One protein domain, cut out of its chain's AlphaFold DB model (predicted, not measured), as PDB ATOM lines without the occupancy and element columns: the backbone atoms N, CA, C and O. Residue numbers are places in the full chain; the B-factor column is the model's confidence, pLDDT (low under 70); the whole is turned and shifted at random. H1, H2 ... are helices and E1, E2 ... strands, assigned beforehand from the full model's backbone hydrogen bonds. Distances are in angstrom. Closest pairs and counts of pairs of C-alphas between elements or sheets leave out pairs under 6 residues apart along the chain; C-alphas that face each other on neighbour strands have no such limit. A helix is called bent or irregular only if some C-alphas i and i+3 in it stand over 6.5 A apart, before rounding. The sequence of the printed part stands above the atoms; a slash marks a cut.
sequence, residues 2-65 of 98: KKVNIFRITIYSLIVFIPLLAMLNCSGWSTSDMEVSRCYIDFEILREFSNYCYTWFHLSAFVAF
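This is residues 2 to 65 of the 98 residues of the protein "Putative membrane protein" of Arcobacter cryaerophilus D2610 (UniProt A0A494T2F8). Two long helices, H1 and H2, meet about perpendicular, roughly as a lopsided T: the last turns of H1 pack on the first half of H2, and a small two-strand hairpin, E1 and E2, packs beside the same part of H2. Residues 2 to 17, of which 6 to 17 belong to H1, stick out as a long free arm, and residues 59 to 65, where the printed part ends, stick out as well, leaving a small compact body of 41 residues. The 64 printed residues hold two named helices and two named strands in the order H1, E1, E2, H2; the sheet has the order E1 - E2, antiparallel, and the class is mostly helix. The whole is loose, with a radius of gyration of the C-alphas of 14.2 A, and flat, spanning 46 by 32 by 14 A.

H1, residues 6 to 24, touches H2, residues 44 to 63, with residues 19 to 23 alone, and H2 touches H1 with residues 46 to 54 alone. Their closest C-alphas, those of Ala 22 and Ser 50, are 5.1 A apart, and their lines stand about perpendicular at 80 degrees. After a tight link of one residue comes E1, residues 26 to 29, which forms an antiparallel hairpin with E2, residues 36 to 39, at 159 degrees between directions. N 27 and O 38 are within hydrogen-bond range at 2.8 A, as are N 37 and O 28 at 3.1 A. The closest C-alphas of E2 and H2 are those of Val 36 and Asn 51, 6.6 A apart; those of E1 and H2 are Cys 26 and Ser 50, 7.1 A apart. H1 and E2 are apart. Every O i to N i+4 pair is within hydrogen-bond range in H2, and 14 of 15 are in H1.

H1 begins at C-alpha 6 at (204.039, 170.502, 190.293) and measures 26.1 A from first to last C-alpha. It has a kink of 25 degrees near residue 16, and is neither bent nor irregular, but only just: C-alphas 16 and 19 are 6.0 A apart. E1 measures 7.9 A from C-alpha 26 at (181.234, 161.514, 172.333), and E2 measures 7.4 A. H2, the longest helix with 20 residues, measures 28.5 A and ends at C-alpha 63 at (201.735, 157.249, 162.028).

The two C-alphas farthest apart, those of Lys 2 and Ser 32, are 46.6 A apart. Without the stretches that stand free, residues 2 to 17 and 59 to 65, the body spans 23 by 19 by 15 A. The printed part has no cut. The link from E1 to E2 is short, with six residues, the link from E2 to H2 is tight, with four, and no link is long. The mean pLDDT of the printed part is 86.4, and residues 2 to 4 are under 70.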
ATOM      1  N   LYS A   2     214.662 165.297 192.629       55.62
ATOM      2  CA  LYS A   2     214.519 166.629 192.014       55.62
ATOM      3  C   LYS A   2     213.120 167.167 192.333       55.62
ATOM      4  O   LYS A   2     212.160 166.411 192.240       55.62
ATOM      5  N   LYS A   3     213.017 168.448 192.706       61.88
ATOM      6  CA  LYS A   3     211.752 169.185 192.871       61.88
ATOM      7  C   LYS A   3     211.019 169.130 191.524       61.88
ATOM      8  O   LYS A   3     211.286 169.940 190.638       61.88
ATOM      9  N   VAL A   4     210.196 168.106 191.303       63.00
ATOM     10  CA  VAL A   4     209.380 168.034 190.093       63.00
ATOM     11  C   VAL A   4     208.384 169.172 190.226       63.00
ATOM     12  O   VAL A   4     207.642 169.252 191.202       63.00
ATOM     13  N   ASN A   5     208.477 170.131 189.311       79.00
ATOM     14  CA  ASN A   5     207.710 171.360 189.390       79.00
ATOM     15  C   ASN A   5     206.232 170.991 189.192       79.00
ATOM     16  O   ASN A   5     205.837 170.700 188.067       79.00
ATOM     17  N   ILE A   6     205.451 170.933 190.277       83.38
ATOM     18  CA  ILE A   6     204.039 170.502 190.293       83.38
ATOM     19  C   ILE A   6     203.228 171.180 189.189       83.38
ATOM     20  O   ILE A   6     202.450 170.526 188.510       83.38
ATOM     21  N   PHE A   7     203.528 172.449 188.912       86.50
ATOM     22  CA  PHE A   7     202.953 173.207 187.806       86.50
ATOM     23  C   PHE A   7     203.105 172.522 186.435       86.50
ATOM     24  O   PHE A   7     202.153 172.450 185.663       86.50
ATOM     25  N   ARG A   8     204.283 171.964 186.134       86.56
ATOM     26  CA  ARG A   8     204.528 171.230 184.883       86.56
ATOM     27  C   ARG A   8     203.744 169.926 184.823       86.56
ATOM     28  O   ARG A   8     203.212 169.609 183.768       86.56
ATOM     29  N   ILE A   9     203.666 169.199 185.941       87.50
ATOM     30  CA  ILE A   9     202.874 167.965 186.021       87.50
ATOM     31  C   ILE A   9     201.413 168.292 185.716       87.50
ATOM     32  O   ILE A   9     200.835 167.671 184.835       87.50
ATOM     33  N   THR A  10     200.851 169.311 186.372       87.81
ATOM     34  CA  THR A  10     199.463 169.729 186.158       87.81
ATOM     35  C   THR A  10     199.200 170.098 184.700       87.81
ATOM     36  O   THR A  10     198.206 169.651 184.137       87.81
ATOM     37  N   ILE A  11     200.095 170.856 184.058       90.00
ATOM     38  CA  ILE A  11     199.944 171.217 182.640       90.00
ATOM     39  C   ILE A  11     199.957 169.973 181.750       90.00
ATOM     40  O   ILE A  11     199.066 169.817 180.919       90.00
ATOM     41  N   TYR A  12     200.927 169.074 181.927       87.56
ATOM     42  CA  TYR A  12     200.991 167.847 181.130       87.56
ATOM     43  C   TYR A  12     199.764 166.966 181.343       87.56
ATOM     44  O   TYR A  12     199.216 166.437 180.380       87.56
ATOM     45  N   SER A  13     199.286 166.861 182.582       86.88
ATOM     46  CA  SER A  13     198.049 166.157 182.895       86.88
ATOM     47  C   SER A  13     196.851 166.780 182.181       86.88
ATOM     48  O   SER A  13     196.096 166.050 181.553       86.88
ATOM     49  N   LEU A  14     196.682 168.103 182.205       89.94
ATOM     50  CA  LEU A  14     195.555 168.766 181.536       89.94
ATOM     51  C   LEU A  14     195.591 168.587 180.015       89.94
ATOM     52  O   LEU A  14     194.557 168.293 179.420       89.94
ATOM     53  N   ILE A  15     196.771 168.699 179.400       89.19
ATOM     54  CA  ILE A  15     196.950 168.494 177.953       89.19
ATOM     55  C   ILE A  15     196.539 167.080 177.533       89.19
ATOM     56  O   ILE A  15     196.044 166.904 176.428       89.19
ATOM     57  N   VAL A  16     196.716 166.078 178.396       87.25
ATOM     58  CA  VAL A  16     196.307 164.697 178.104       87.25
ATOM     59  C   VAL A  16     194.840 164.458 178.459       87.25
ATOM     60  O   VAL A  16     194.092 163.903 177.658       87.25
ATOM     61  N   PHE A  17     194.403 164.878 179.646       91.44
ATOM     62  CA  PHE A  17     193.073 164.555 180.156       91.44
ATOM     63  C   PHE A  17     191.955 165.321 179.452       91.44
ATOM     64  O   PHE A  17     190.894 164.742 179.254       91.44
ATOM     65  N   ILE A  18     192.161 166.579 179.049       90.19
ATOM     66  CA  ILE A  18     191.108 167.365 178.383       90.19
ATOM     67  C   ILE A  18     190.709 166.735 177.034       90.19
ATOM     68  O   ILE A  18     189.520 166.464 176.857       90.19
ATOM     69  N   PRO A  19     191.643 166.412 176.116       88.62
ATOM     70  CA  PRO A  19     191.319 165.672 174.896       88.62
ATOM     71  C   PRO A  19     190.677 164.313 175.169       88.62
ATOM     72  O   PRO A  19     189.732 163.927 174.485       88.62
ATOM     73  N   LEU A  20     191.167 163.592 176.184       89.75
ATOM     74  CA  LEU A  20     190.635 162.278 176.537       89.75
ATOM     75  C   LEU A  20     189.169 162.373 176.978       89.75
ATOM     76  O   LEU A  20     188.331 161.612 176.507       89.75
ATOM     77  N   LEU A  21     188.848 163.334 177.846       90.81
ATOM     78  CA  LEU A  21     187.489 163.583 178.326       90.81
ATOM     79  C   LEU A  21     186.562 164.047 177.199       90.81
ATOM     80  O   LEU A  21     185.414 163.612 177.149       90.81
ATOM     81  N   ALA A  22     187.056 164.881 176.280       88.06
ATOM     82  CA  ALA A  22     186.299 165.299 175.104       88.06
ATOM     83  C   ALA A  22     185.933 164.102 174.214       88.06
ATOM     84  O   ALA A  22     184.765 163.902 173.891       88.06
ATOM     85  N   MET A  23     186.898 163.230 173.907       89.31
ATOM     86  CA  MET A  23     186.631 162.013 173.132       89.31
ATOM     87  C   MET A  23     185.684 161.048 173.858       89.31
ATOM     88  O   MET A  23     184.818 160.464 173.216       89.31
ATOM     89  N   LEU A  24     185.802 160.898 175.183       90.38
ATOM     90  CA  LEU A  24     184.932 160.026 175.988       90.38
ATOM     91  C   LEU A  24     183.495 160.557 176.139       90.38
ATOM     92  O   LEU A  24     182.582 159.773 176.386       90.38
ATOM     93  N   ASN A  25     183.278 161.864 175.982       91.38
ATOM     94  CA  ASN A  25     181.945 162.479 175.986       91.38
ATOM     95  C   ASN A  25     181.119 162.112 174.736       91.38
ATOM     96  O   ASN A  25     179.898 162.268 174.731       91.38
ATOM     97  N   CYS A  26     181.775 161.637 173.679       91.38
ATOM     98  CA  CYS A  26     181.234 161.514 172.333       91.38
ATOM     99  C   CYS A  26     181.378 160.070 171.807       91.38
ATOM    100  O   CYS A  26     182.337 159.363 172.106       91.38
ATOM    101  N   SER A  27     180.400 159.594 171.034       90.62
ATOM    102  CA  SER A  27     180.309 158.197 170.593       90.62
ATOM    103  C   SER A  27     179.766 158.052 169.171       90.62
ATOM    104  O   SER A  27     179.120 158.951 168.628       90.62
ATOM    105  N   GLY A  28     180.030 156.888 168.568       88.69
ATOM    106  CA  GLY A  28     179.640 156.582 167.191       88.69
ATOM    107  C   GLY A  28     180.372 157.470 166.189       88.69
ATOM    108  O   GLY A  28     179.736 158.193 165.427       88.69
ATOM    109  N   TRP A  29     181.699 157.441 166.269       87.81
ATOM    110  CA  TRP A  29     182.623 158.121 165.371       87.81
ATOM    111  C   TRP A  29     182.602 157.475 163.982       87.81
ATOM    112  O   TRP A  29     182.802 156.263 163.868       87.81
ATOM    113  N   SER A  30     182.373 158.269 162.936       86.00
ATOM    114  CA  SER A  30     182.503 157.808 161.552       86.00
ATOM    115  C   SER A  30     183.966 157.510 161.226       86.00
ATOM    116  O   SER A  30     184.859 158.289 161.554       86.00
ATOM    117  N   THR A  31     184.236 156.389 160.562       75.50
ATOM    118  CA  THR A  31     185.594 156.049 160.111       75.50
ATOM    119  C   THR A  31     185.993 156.778 158.830       75.50
ATOM    120  O   THR A  31     187.185 156.868 158.553       75.50
ATOM    121  N   SER A  32     185.024 157.266 158.042       77.88
ATOM    122  CA  SER A  32     185.281 158.024 156.807       77.88
ATOM    123  C   SER A  32     185.548 159.493 157.098       77.88
ATOM    124  O   SER A  32     186.582 160.020 156.706       77.88
ATOM    125  N   ASP A  33     184.630 160.122 157.830       80.88
ATOM    126  CA  ASP A  33     184.586 161.582 157.966       80.88
ATOM    127  C   ASP A  33     185.018 162.047 159.361       80.88
ATOM    128  O   ASP A  33     185.112 163.240 159.623       80.88
ATOM    129  N   MET A  34     185.284 161.100 160.273       79.75
ATOM    130  CA  MET A  34     185.689 161.360 161.662       79.75
ATOM    131  C   MET A  34     184.710 162.238 162.450       79.75
ATOM    132  O   MET A  34     185.039 162.745 163.521       79.75
ATOM    133  N   GLU A  35     183.477 162.360 161.958       85.62
ATOM    134  CA  GLU A  35     182.391 163.046 162.638       85.62
ATOM    135  C   GLU A  35     181.756 162.156 163.707       85.62
ATOM    136  O   GLU A  35     181.545 160.952 163.518       85.62
ATOM    137  N   VAL A  36     181.419 162.761 164.844       90.06
ATOM    138  CA  VAL A  36     180.662 162.105 165.910       90.06
ATOM    139  C   VAL A  36     179.158 162.101 165.624       90.06
ATOM    140  O   VAL A  36     178.554 163.125 165.304       90.06
ATOM    141  N   SER A  37     178.507 160.957 165.838       88.19
ATOM    142  CA  SER A  37     177.043 160.858 165.762       88.19
ATOM    143  C   SER A  37     176.325 161.407 167.003       88.19
ATOM    144  O   SER A  37     175.314 162.100 166.866       88.19
ATOM    145  N   ARG A  38     176.813 161.119 168.219       89.56
ATOM    146  CA  ARG A  38     176.157 161.509 169.483       89.56
ATOM    147  C   ARG A  38     177.161 161.898 170.565       89.56
ATOM    148  O   ARG A  38     178.113 161.158 170.798       89.56
ATOM    149  N   CYS A  39     176.884 162.976 171.295       91.12
ATOM    150  CA  CYS A  39     177.625 163.372 172.496       91.12
ATOM    151  C   CYS A  39     176.688 163.469 173.707       91.12
ATOM    152  O   CYS A  39     175.513 163.796 173.554       91.12
ATOM    153  N   TYR A  40     177.195 163.170 174.908       92.62
ATOM    154  CA  TYR A  40     176.432 163.296 176.155       92.62
ATOM    155  C   TYR A  40     176.173 164.770 176.492       92.62
ATOM    156  O   TYR A  40     175.037 165.160 176.750       92.62
ATOM    157  N   ILE A  41     177.219 165.598 176.417       91.25
ATOM    158  CA  ILE A  41     177.116 167.059 176.397       91.25
ATOM    159  C   ILE A  41     177.313 167.519 174.953       91.25
ATOM    160  O   ILE A  41     178.433 167.463 174.441       91.25
ATOM    161  N   ASP A  42     176.231 167.951 174.307       89.62
ATOM    162  CA  ASP A  42     176.225 168.328 172.891       89.62
ATOM    163  C   ASP A  42     176.171 169.851 172.721       89.62
ATOM    164  O   ASP A  42     175.121 170.453 172.510       89.62
ATOM    165  N   PHE A  43     177.337 170.481 172.871       91.81
ATOM    166  CA  PHE A  43     177.568 171.856 172.435       91.81
ATOM    167  C   PHE A  43     178.440 171.827 171.183       91.81
ATOM    168  O   PHE A  43     179.417 171.081 171.145       91.81
ATOM    169  N   GLU A  44     178.139 172.681 170.205       90.44
ATOM    170  CA  GLU A  44     178.848 172.754 168.917       90.44
ATOM    171  C   GLU A  44     180.376 172.823 169.089       90.44
ATOM    172  O   GLU A  44     181.104 171.997 168.546       90.44
ATOM    173  N   ILE A  45     180.855 173.697 169.978       89.44
ATOM    174  CA  ILE A  45     182.285 173.842 170.301       89.44
ATOM    175  C   ILE A  45     182.903 172.551 170.859       89.44
ATOM    176  O   ILE A  45     184.024 172.190 170.506       89.44
ATOM    177  N   LEU A  46     182.199 171.847 171.752       89.19
ATOM    178  CA  LEU A  46     182.716 170.604 172.337       89.19
ATOM    179  C   LEU A  46     182.709 169.468 171.320       89.19
ATOM    180  O   LEU A  46     183.604 168.623 171.341       89.19
ATOM    181  N   ARG A  47     181.718 169.454 170.427       91.56
ATOM    182  CA  ARG A  47     181.605 168.496 169.332       91.56
ATOM    183  C   ARG A  47     182.752 168.674 168.338       91.56
ATOM    184  O   ARG A  47     183.464 167.709 168.072       91.56
ATOM    185  N   GLU A  48     183.006 169.897 167.881       91.44
ATOM    186  CA  GLU A  48     184.147 170.209 167.009       91.44
ATOM    187  C   GLU A  48     185.484 169.865 167.667       91.44
ATOM    188  O   GLU A  48     186.337 169.217 167.056       91.44
ATOM    189  N   PHE A  49     185.660 170.238 168.937       91.62
ATOM    190  CA  PHE A  49     186.873 169.913 169.682       91.62
ATOM    191  C   PHE A  49     187.081 168.399 169.801       91.62
ATOM    192  O   PHE A  49     188.192 167.904 169.609       91.62
ATOM    193  N   SER A  50     186.008 167.646 170.048       91.75
ATOM    194  CA  SER A  50     186.060 166.185 170.101       91.75
ATOM    195  C   SER A  50     186.434 165.597 168.738       91.75
ATOM    196  O   SER A  50     187.297 164.721 168.689       91.75
ATOM    197  N   ASN A  51     185.853 166.100 167.638       91.81
ATOM    198  CA  ASN A  51     186.189 165.675 166.273       91.81
ATOM    199  C   ASN A  51     187.669 165.910 165.965       91.81
ATOM    200  O   ASN A  51     188.357 165.022 165.450       91.81
ATOM    201  N   TYR A  52     188.190 167.075 166.349       90.88
ATOM    202  CA  TYR A  52     189.601 167.402 166.206       90.88
ATOM    203  C   TYR A  52     190.484 166.429 167.001       90.88
ATOM    204  O   TYR A  52     191.411 165.839 166.445       90.88
ATOM    205  N   CYS A  53     190.184 166.207 168.284       90.69
ATOM    206  CA  CYS A  53     190.944 165.283 169.128       90.69
ATOM    207  C   CYS A  53     190.936 163.849 168.582       90.69
ATOM    208  O   CYS A  53     191.997 163.228 168.506       90.69
ATOM    209  N   TYR A  54     189.773 163.347 168.165       88.94
ATOM    210  CA  TYR A  54     189.636 162.002 167.614       88.94
ATOM    211  C   TYR A  54     190.422 161.841 166.308       88.94
ATOM    212  O   TYR A  54     191.138 160.856 166.135       88.94
ATOM    213  N   THR A  55     190.375 162.849 165.435       88.69
ATOM    214  CA  THR A  55     191.131 162.867 164.176       88.69
ATOM    215  C   THR A  55     192.634 162.761 164.418       88.69
ATOM    216  O   THR A  55     193.298 161.887 163.858       88.69
ATOM    217  N   TRP A  56     193.181 163.598 165.304       86.62
ATOM    218  CA  TRP A  56     194.607 163.558 165.637       86.62
ATOM    219  C   TRP A  56     195.013 162.272 166.338       86.62
ATOM    220  O   TRP A  56     196.070 161.723 166.030       86.62
ATOM    221  N   PHE A  57     194.177 161.763 167.243       86.56
ATOM    222  CA  PHE A  57     194.412 160.476 167.884       86.56
ATOM    223  C   PHE A  57     194.507 159.361 166.838       86.56
ATOM    224  O   PHE A  57     195.489 158.616 166.810       86.56
ATOM    225  N   HIS A  58     193.548 159.294 165.917       84.50
ATOM    226  CA  HIS A  58     193.501 158.250 164.904       84.50
ATOM    227  C   HIS A  58     194.657 158.353 163.896       84.50
ATOM    228  O   HIS A  58     195.270 157.335 163.561       84.50
ATOM    229  N   LEU A  59     195.009 159.569 163.464       85.88
ATOM    230  CA  LEU A  59     196.203 159.828 162.653       85.88
ATOM    231  C   LEU A  59     197.474 159.402 163.389       85.88
ATOM    232  O   LEU A  59     198.304 158.696 162.819       85.88
ATOM    233  N   SER A  60     197.614 159.774 164.664       84.50
ATOM    234  CA  SER A  60     198.787 159.424 165.465       84.50
ATOM    235  C   SER A  60     198.946 157.914 165.628       84.50
ATOM    236  O   SER A  60     200.065 157.416 165.550       84.50
ATOM    237  N   ALA A  61     197.846 157.165 165.753       84.12
ATOM    238  CA  ALA A  61     197.879 155.709 165.830       84.12
ATOM    239  C   ALA A  61     198.406 155.074 164.530       84.12
ATOM    240  O   ALA A  61     199.211 154.143 164.583       84.12
ATOM    241  N   PHE A  62     198.004 155.594 163.365       82.12
ATOM    242  CA  PHE A  62     198.518 155.125 162.074       82.12
ATOM    243  C   PHE A  62     199.976 155.520 161.842       82.12
ATOM    244  O   PHE A  62     200.768 154.675 161.429       82.12
ATOM    245  N   VAL A  63     200.348 156.766 162.148       84.62
ATOM    246  CA  VAL A  63     201.735 157.249 162.028       84.62
ATOM    247  C   VAL A  63     202.667 156.488 162.972       84.62
ATOM    248  O   VAL A  63     203.789 156.157 162.601       84.62
ATOM    249  N   ALA A  64     202.195 156.136 164.170       83.44
ATOM    250  CA  ALA A  64     202.922 155.293 165.114       83.44
ATOM    251  C   ALA A  64     202.924 153.798 164.731       83.44
ATOM    252  O   ALA A  64     203.392 152.973 165.516       83.44
ATOM    253  N   PHE A  65     202.386 153.429 163.560       83.19
ATOM    254  CA  PHE A  65     202.255 152.050 163.076       83.19
ATOM    255  C   PHE A  65     201.557 151.101 164.058       83.19
ATOM    256  O   PHE A  65     201.726 149.881 163.984       83.19
TER     257      PHE A  65